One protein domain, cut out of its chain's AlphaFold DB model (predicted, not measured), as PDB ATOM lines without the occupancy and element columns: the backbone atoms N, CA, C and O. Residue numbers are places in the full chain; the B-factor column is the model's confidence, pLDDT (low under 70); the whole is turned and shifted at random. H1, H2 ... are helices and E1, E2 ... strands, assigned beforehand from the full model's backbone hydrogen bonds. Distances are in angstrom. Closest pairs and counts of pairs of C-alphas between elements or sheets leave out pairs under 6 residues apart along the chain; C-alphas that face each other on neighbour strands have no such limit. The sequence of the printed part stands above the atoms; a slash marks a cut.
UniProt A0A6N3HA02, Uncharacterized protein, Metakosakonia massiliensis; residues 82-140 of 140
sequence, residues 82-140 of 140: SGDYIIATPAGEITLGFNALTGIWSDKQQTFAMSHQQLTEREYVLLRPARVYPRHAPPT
ATOM      1  N   SER A  82     -19.320  14.538  -8.849       93.12
ATOM      2  CA  SER A  82     -18.315  14.442  -9.907       93.12
ATOM      3  C   SER A  82     -17.455  13.188  -9.730       93.12
ATOM      4  O   SER A  82     -17.143  12.808  -8.598       93.12
ATOM      5  N   GLY A  83     -17.070  12.558 -10.834       93.31
ATOM      6  CA  GLY A  83     -16.234  11.358 -10.827       93.31
ATOM      7  C   GLY A  83     -16.517  10.431 -12.002       93.31
ATOM      8  O   GLY A  83     -17.375  10.716 -12.832       93.31
ATOM      9  N   ASP A  84     -15.799   9.313 -12.046       94.69
ATOM     10  CA  ASP A  84     -15.935   8.308 -13.100       94.69
ATOM     11  C   ASP A  84     -17.042   7.299 -12.769       94.69
ATOM     12  O   ASP A  84     -17.098   6.755 -11.658       94.69
ATOM     13  N   TYR A  85     -17.877   6.985 -13.757       94.94
ATOM     14  CA  TYR A  85     -18.973   6.023 -13.655       94.94
ATOM     15  C   TYR A  85     -18.917   5.005 -14.788       94.94
ATOM     16  O   TYR A  85     -18.576   5.335 -15.922       94.94
ATOM     17  N   ILE A  86     -19.284   3.766 -14.463       95.25
ATOM     18  CA  ILE A  86     -19.521   2.707 -15.438       95.25
ATOM     19  C   ILE A  86     -20.933   2.868 -15.987       95.25
ATOM     20  O   ILE A  86     -21.899   2.969 -15.222       95.25
ATOM     21  N   ILE A  87     -21.035   2.882 -17.308       94.81
ATOM     22  CA  ILE A  87     -22.264   3.102 -18.059       94.81
ATOM     23  C   ILE A  87     -22.431   1.948 -19.041       94.81
ATOM     24  O   ILE A  87     -21.516   1.653 -19.808       94.81
ATOM     25  N   ALA A  88     -23.593   1.305 -19.022       95.12
ATOM     26  CA  ALA A  88     -23.983   0.363 -20.056       95.12
ATOM     27  C   ALA A  88     -24.389   1.124 -21.316       95.12
ATOM     28  O   ALA A  88     -25.162   2.081 -21.247       95.12
ATOM     29  N   THR A  89     -23.888   0.668 -22.456       94.00
ATOM     30  CA  THR A  89     -24.279   1.124 -23.791       94.00
ATOM     31  C   THR A  89     -24.693  -0.082 -24.631       94.00
ATOM     32  O   THR A  89     -24.331  -1.211 -24.277       94.00
ATOM     33  N   PRO A  90     -25.356   0.120 -25.782       92.62
ATOM     34  CA  PRO A  90     -25.636  -0.971 -26.718       92.62
ATOM     35  C   PRO A  90     -24.385  -1.744 -27.175       92.62
ATOM     36  O   PRO A  90     -24.478  -2.922 -27.508       92.62
ATOM     37  N   ALA A  91     -23.208  -1.108 -27.163       92.31
ATOM     38  CA  ALA A  91     -21.933  -1.719 -27.547       92.31
ATOM     39  C   ALA A  91     -21.177  -2.384 -26.377       92.31
ATOM     40  O   ALA A  91     -20.131  -2.994 -26.592       92.31
ATOM     41  N   GLY A  92     -21.676  -2.262 -25.142       94.06
ATOM     42  CA  GLY A  92     -21.027  -2.766 -23.930       94.06
ATOM     43  C   GLY A  92     -20.844  -1.703 -22.844       94.06
ATOM     44  O   GLY A  92     -21.336  -0.578 -22.947       94.06
ATOM     45  N   GLU A  93     -20.147  -2.068 -21.767       95.88
ATOM     46  CA  GLU A  93     -19.856  -1.156 -20.657       95.88
ATOM     47  C   GLU A  93     -18.694  -0.212 -20.995       95.88
ATOM     48  O   GLU A  93     -17.610  -0.649 -21.379       95.88
ATOM     49  N   ILE A  94     -18.897   1.090 -20.788       94.44
ATOM     50  CA  ILE A  94     -17.866   2.127 -20.915       94.44
ATOM     51  C   ILE A  94     -17.711   2.895 -19.602       94.44
ATOM     52  O   ILE A  94     -18.552   2.812 -18.707       94.44
ATOM     53  N   THR A  95     -16.634   3.671 -19.478       94.88
ATOM     54  CA  THR A  95     -16.438   4.595 -18.351       94.88
ATOM     55  C   THR A  95     -16.516   6.036 -18.836       94.88
ATOM     56  O   THR A  95     -15.725   6.412 -19.699       94.88
ATOM     57  N   LEU A  96     -17.406   6.843 -18.252       95.25
ATOM     58  CA  LEU A  96     -17.453   8.295 -18.466       95.25
ATOM     59  C   LEU A  96     -17.267   9.042 -17.145       95.25
ATOM     60  O   LEU A  96     -17.745   8.607 -16.096       95.25
ATOM     61  N   GLY A  97     -16.603  10.188 -17.220       95.06
ATOM     62  CA  GLY A  97     -16.535  11.167 -16.149       95.06
ATOM     63  C   GLY A  97     -17.789  12.038 -16.135       95.06
ATOM     64  O   GLY A  97     -18.234  12.514 -17.176       95.06
ATOM     65  N   PHE A  98     -18.346  12.262 -14.950       94.81
ATOM     66  CA  PHE A  98     -19.402  13.237 -14.706       94.81
ATOM     67  C   PHE A  98     -18.829  14.459 -14.001       94.81
ATOM     68  O   PHE A  98     -18.088  14.328 -13.022       94.81
ATOM     69  N   ASN A  99     -19.231  15.647 -14.438       92.62
ATOM     70  CA  ASN A  99     -18.980  16.893 -13.732       92.62
ATOM     71  C   ASN A  99     -20.295  17.418 -13.139       92.62
ATOM     72  O   ASN A  99     -21.172  17.873 -13.865       92.62
ATOM     73  N   ALA A 100     -20.425  17.385 -11.811       90.50
ATOM     74  CA  ALA A 100     -21.635  17.813 -11.110       90.50
ATOM     75  C   ALA A 100     -21.888  19.329 -11.164       90.50
ATOM     76  O   ALA A 100     -23.025  19.750 -10.969       90.50
ATOM     77  N   LEU A 101     -20.858  20.142 -11.430       88.94
ATOM     78  CA  LEU A 101     -21.009  21.590 -11.587       88.94
ATOM     79  C   LEU A 101     -21.650  21.934 -12.933       88.94
ATOM     80  O   LEU A 101     -22.513  22.804 -12.999       88.94
ATOM     81  N   THR A 102     -21.238  21.249 -14.001       90.00
ATOM     82  CA  THR A 102     -21.719  21.525 -15.364       90.00
ATOM     83  C   THR A 102     -22.851  20.597 -15.805       90.00
ATOM     84  O   THR A 102     -23.562  20.907 -16.755       90.00
ATOM     85  N   GLY A 103     -23.033  19.456 -15.138       89.88
ATOM     86  CA  GLY A 103     -23.978  18.411 -15.537       89.88
ATOM     87  C   GLY A 103     -23.551  17.633 -16.788       89.88
ATOM     88  O   GLY A 103     -24.389  16.967 -17.400       89.88
ATOM     89  N   ILE A 104     -22.278  17.734 -17.181       93.56
ATOM     90  CA  ILE A 104     -21.738  17.163 -18.419       93.56
ATOM     91  C   ILE A 104     -21.060  15.818 -18.148       93.56
ATOM     92  O   ILE A 104     -20.364  15.640 -17.145       93.56
ATOM     93  N   TRP A 105     -21.257  14.900 -19.091       95.06
ATOM     94  CA  TRP A 105     -20.575  13.621 -19.219       95.06
ATOM     95  C   TRP A 105     -19.506  13.704 -20.299       95.06
ATOM     96  O   TRP A 105     -19.797  14.161 -21.403       95.06
ATOM     97  N   SER A 106     -18.298  13.232 -20.018       94.56
ATOM     98  CA  SER A 106     -17.213  13.171 -20.999       94.56
ATOM     99  C   SER A 106     -16.366  11.919 -20.820       94.56
ATOM    100  O   SER A 106     -16.362  11.294 -19.759       94.56
ATOM    101  N   ASP A 107     -15.605  11.553 -21.840       90.81
ATOM    102  CA  ASP A 107     -14.496  10.622 -21.663       90.81
ATOM    103  C   ASP A 107     -13.316  11.281 -20.928       90.81
ATOM    104  O   ASP A 107     -13.296  12.484 -20.650       90.81
ATOM    105  N   LYS A 108     -12.299  10.471 -20.610       80.38
ATOM    106  CA  LYS A 108     -11.084  10.934 -19.921       80.38
ATOM    107  C   LYS A 108     -10.280  11.946 -20.729       80.38
ATOM    108  O   LYS A 108      -9.606  12.781 -20.136       80.38
ATOM    109  N   GLN A 109     -10.319  11.843 -22.056       81.25
ATOM    110  CA  GLN A 109      -9.595  12.738 -22.953       81.25
ATOM    111  C   GLN A 109     -10.416  13.990 -23.308       81.25
ATOM    112  O   GLN A 109      -9.902  14.859 -24.003       81.25
ATOM    113  N   GLN A 110     -11.665  14.092 -22.826       77.31
ATOM    114  CA  GLN A 110     -12.625  15.152 -23.158       77.31
ATOM    115  C   GLN A 110     -12.798  15.350 -24.672       77.31
ATOM    116  O   GLN A 110     -13.084  16.449 -25.143       77.31
ATOM    117  N   THR A 111     -12.632  14.273 -25.439       81.00
ATOM    118  CA  THR A 111     -12.809  14.271 -26.896       81.00
ATOM    119  C   THR A 111     -14.280  14.381 -27.272       81.00
ATOM    120  O   THR A 111     -14.612  14.876 -28.348       81.00
ATOM    121  N   PHE A 112     -15.171  13.979 -26.365       86.19
ATOM    122  CA  PHE A 112     -16.593  14.250 -26.471       86.19
ATOM    123  C   PHE A 112     -17.188  14.645 -25.124       86.19
ATOM    124  O   PHE A 112     -16.772  14.188 -24.060       86.19
ATOM    125  N   ALA A 113     -18.222  15.474 -25.201       91.62
ATOM    126  CA  ALA A 113     -19.007  15.929 -24.071       91.62
ATOM    127  C   ALA A 113     -20.493  15.812 -24.414       91.62
ATOM    128  O   ALA A 113     -20.900  16.106 -25.540       91.62
ATOM    129  N   MET A 114     -21.306  15.385 -23.454       94.00
ATOM    130  CA  MET A 114     -22.751  15.299 -23.624       94.00
ATOM    131  C   MET A 114     -23.499  15.624 -22.334       94.00
ATOM    132  O   MET A 114     -22.999  15.415 -21.228       94.00
ATOM    133  N   SER A 115     -24.718  16.135 -22.468       92.75
ATOM    134  CA  SER A 115     -25.629  16.315 -21.343       92.75
ATOM    135  C   SER A 115     -26.204  14.972 -20.884       92.75
ATOM    136  O   SER A 115     -26.162  13.968 -21.598       92.75
ATOM    137  N   HIS A 116     -26.796  14.936 -19.689       90.81
ATOM    138  CA  HIS A 116     -27.487  13.730 -19.227       90.81
ATOM    139  C   HIS A 116     -28.685  13.345 -20.107       90.81
ATOM    140  O   HIS A 116     -28.951  12.162 -20.278       90.81
ATOM    141  N   GLN A 117     -29.376  14.324 -20.697       90.50
ATOM    142  CA  GLN A 117     -30.478  14.055 -21.621       90.50
ATOM    143  C   GLN A 117     -29.981  13.292 -22.856       90.50
ATOM    144  O   GLN A 117     -30.555  12.269 -23.214       90.50
ATOM    145  N   GLN A 118     -28.866  13.733 -23.444       93.06
ATOM    146  CA  GLN A 118     -28.251  13.062 -24.593       93.06
ATOM    147  C   GLN A 118     -27.771  11.646 -24.253       93.06
ATOM    148  O   GLN A 118     -27.807  10.757 -25.099       93.06
ATOM    149  N   LEU A 119     -27.329  11.424 -23.013       91.94
ATOM    150  CA  LEU A 119     -26.979  10.095 -22.519       91.94
ATOM    151  C   LEU A 119     -28.218   9.181 -22.529       91.94
ATOM    152  O   LEU A 119     -28.158   8.078 -23.065       91.94
ATOM    153  N   THR A 120     -29.357   9.650 -22.010       88.31
ATOM    154  CA  THR A 120     -30.617   8.888 -22.023       88.31
ATOM    155  C   THR A 120     -31.138   8.636 -23.441       88.31
ATOM    156  O   THR A 120     -31.563   7.524 -23.735       88.31
ATOM    157  N   GLU A 121     -31.059   9.625 -24.336       92.69
ATOM    158  CA  GLU A 121     -31.458   9.495 -25.749       92.69
ATOM    159  C   GLU A 121     -30.628   8.450 -26.512       92.69
ATOM    160  O   GLU A 121     -31.111   7.859 -27.471       92.69
ATOM    161  N   ARG A 122     -29.389   8.193 -26.074       92.19
ATOM    162  CA  ARG A 122     -28.513   7.144 -26.620       92.19
ATOM    163  C   ARG A 122     -28.723   5.771 -25.979       92.19
ATOM    164  O   ARG A 122     -27.932   4.868 -26.234       92.19
ATOM    165  N   GLU A 123     -29.739   5.628 -25.130       90.81
ATOM    166  CA  GLU A 123     -30.023   4.411 -24.358       90.81
ATOM    167  C   GLU A 123     -28.874   4.009 -23.420       90.81
ATOM    168  O   GLU A 123     -28.671   2.838 -23.102       90.81
ATOM    169  N   TYR A 124     -28.090   4.988 -22.964       93.25
ATOM    170  CA  TYR A 124     -27.010   4.730 -22.023       93.25
ATOM    171  C   TYR A 124     -27.571   4.674 -20.600       93.25
ATOM    172  O   TYR A 124     -28.374   5.514 -20.190       93.25
ATOM    173  N   VAL A 125     -27.117   3.696 -19.816       92.25
ATOM    174  CA  VAL A 125     -27.625   3.451 -18.460       92.25
ATOM    175  C   VAL A 125     -26.485   3.496 -17.453       92.25
ATOM    176  O   VAL A 125     -25.518   2.743 -17.553       92.25
ATOM    177  N   LEU A 126     -26.594   4.367 -16.448       93.19
ATOM    178  CA  LEU A 126     -25.631   4.420 -15.348       93.19
ATOM    179  C   LEU A 126     -25.734   3.143 -14.509       93.19
ATOM    180  O   LEU A 126     -26.794   2.847 -13.959       93.19
ATOM    181  N   LEU A 127     -24.621   2.426 -14.360       92.00
ATOM    182  CA  LEU A 127     -24.577   1.192 -13.576       92.00
ATOM    183  C   LEU A 127     -24.065   1.431 -12.158       92.00
ATOM    184  O   LEU A 127     -24.680   1.001 -11.185       92.00
ATOM    185  N   ARG A 128     -22.902   2.080 -12.029       92.81
ATOM    186  CA  ARG A 128     -22.203   2.269 -10.745       92.81
ATOM    187  C   ARG A 128     -21.037   3.254 -10.871       92.81
ATOM    188  O   ARG A 128     -20.525   3.441 -11.972       92.81
ATOM    189  N   PRO A 129     -20.533   3.821  -9.763       92.44
ATOM    190  CA  PRO A 129     -19.225   4.472  -9.751       92.44
ATOM    191  C   PRO A 129     -18.118   3.513 -10.227       92.44
ATOM    192  O   PRO A 129     -18.093   2.339  -9.838       92.44
ATOM    193  N   ALA A 130     -17.191   4.002 -11.054       89.88
ATOM    194  CA  ALA A 130     -16.052   3.222 -11.543       89.88
ATOM    195  C   ALA A 130     -15.052   2.918 -10.422       89.88
ATOM    196  O   ALA A 130     -14.514   1.814 -10.339       89.88
ATOM    197  N   ARG A 131     -14.860   3.880  -9.512       79.44
ATOM    198  CA  ARG A 131     -14.134   3.693  -8.254       79.44
ATOM    199  C   ARG A 131     -15.131   3.676  -7.104       79.44
ATOM    200  O   ARG A 131     -15.770   4.683  -6.806       79.44
ATOM    201  N   VAL A 132     -15.250   2.531  -6.440       60.09
ATOM    202  CA  VAL A 132     -15.955   2.445  -5.158       60.09
ATOM    203  C   VAL A 132     -15.025   3.071  -4.125       60.09
ATOM    204  O   VAL A 132     -14.088   2.418  -3.680       60.09
ATOM    205  N   TYR A 133     -15.215   4.350  -3.793       50.25
ATOM    206  CA  TYR A 133     -14.427   4.987  -2.737       50.25
ATOM    207  C   TYR A 133     -14.600   4.187  -1.436       50.25
ATOM    208  O   TYR A 133     -15.722   4.101  -0.922       50.25
ATOM    209  N   PRO A 134     -13.525   3.611  -0.867       43.44
ATOM    210  CA  PRO A 134     -13.575   3.129   0.500       43.44
ATOM    211  C   PRO A 134     -13.845   4.334   1.404       43.44
ATOM    212  O   PRO A 134     -13.378   5.439   1.137       43.44
ATOM    213  N   ARG A 135     -14.579   4.121   2.496       49.34
ATOM    214  CA  ARG A 135     -15.002   5.148   3.468       49.34
ATOM    215  C   ARG A 135     -13.877   5.995   4.107       49.34
ATOM    216  O   ARG A 135     -14.198   6.862   4.909       49.34
ATOM    217  N   HIS A 136     -12.607   5.781   3.761       35.62
ATOM    218  CA  HIS A 136     -11.439   6.409   4.381       35.62
ATOM    219  C   HIS A 136     -10.291   6.669   3.389       35.62
ATOM    220  O   HIS A 136      -9.174   6.215   3.608       35.62
ATOM    221  N   ALA A 137     -10.535   7.392   2.296       34.12
ATOM    222  CA  ALA A 137      -9.432   8.076   1.621       34.12
ATOM    223  C   ALA A 137      -9.339   9.495   2.212       34.12
ATOM    224  O   ALA A 137     -10.299  10.255   2.047       34.12
ATOM    225  N   PRO A 138      -8.269   9.854   2.949       27.91
ATOM    226  CA  PRO A 138      -8.037  11.251   3.289       27.91
ATOM    227  C   PRO A 138      -7.844  12.055   1.992       27.91
ATOM    228  O   PRO A 138      -7.406  11.484   0.987       27.91
ATOM    229  N   PRO A 139      -8.189  13.353   1.977       36.97
ATOM    230  CA  PRO A 139      -7.805  14.213   0.868       36.97
ATOM    231  C   PRO A 139      -6.272  14.230   0.791       36.97
ATOM    232  O   PRO A 139      -5.613  14.556   1.777       36.97
ATOM    233  N   THR A 140      -5.725  13.798  -0.344       40.59
ATOM    234  CA  THR A 140      -4.340  14.097  -0.745       40.59
ATOM    235  C   THR A 140      -4.214  15.558  -1.117       40.59
ATOM    236  O   THR A 140      -5.137  16.027  -1.826       40.59
TER     237      THR A 140
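Overview. This is residues 82 to 140 of the 140 residues of an uncharacterized protein of Metakosakonia massiliensis (UniProt A0A6N3HA02). One strongly twisted antiparallel sheet of five strands curls round the short helix H1, and the tail, residues 133 to 140, sticks out. The printed part has 59 residues, with one named helix and five named strands in the order E1 E2 E3 E4 H1 E5 along the chain; the class is mostly strand, with strands holding 26 of the 32 residues in named elements, and across the sheet the order is E4 E3 E2 E1 E5. It is only just compact, close to loose, with a radius of gyration of the C-alphas of 12.3 A, and spans 37 by 23 by 19 A.

Arrangement. E1, residues 83 to 89, E2, 92 to 99, E3, 104 to 106, and E4, 113 to 115, form a meander of hairpins, each strand the antiparallel neighbour of the one before. Within hydrogen-bond range are N 85 and O 96, N 97 and O 106, and N 105 and O 114, each 2.8 A. H1, residues 116 to 121, is on the sheet; its closest C-alphas with E3 are His 116 and Ile 104, 6.7 A. Every O i to N i+4 pair of H1 is within hydrogen-bond range. E5, residues 125 to 129, is antiparallel to E1, with N 86 and O 128 2.8 A apart.

Along the chain. E1, 18.4 A long, begins at C-alpha 83 (-16.234, 11.358, -10.827). E2 measures 22.2 A. E5, 12.1 A, ends at C-alpha 129 (-19.225, 4.472, -9.751).

Size, cuts and confidence. The printed part has no cut and no long link. The C-alphas farthest apart, Glu 121 and Pro 138, are 37.3 A apart. The model's pLDDT is under 70 at residues 132 to 140.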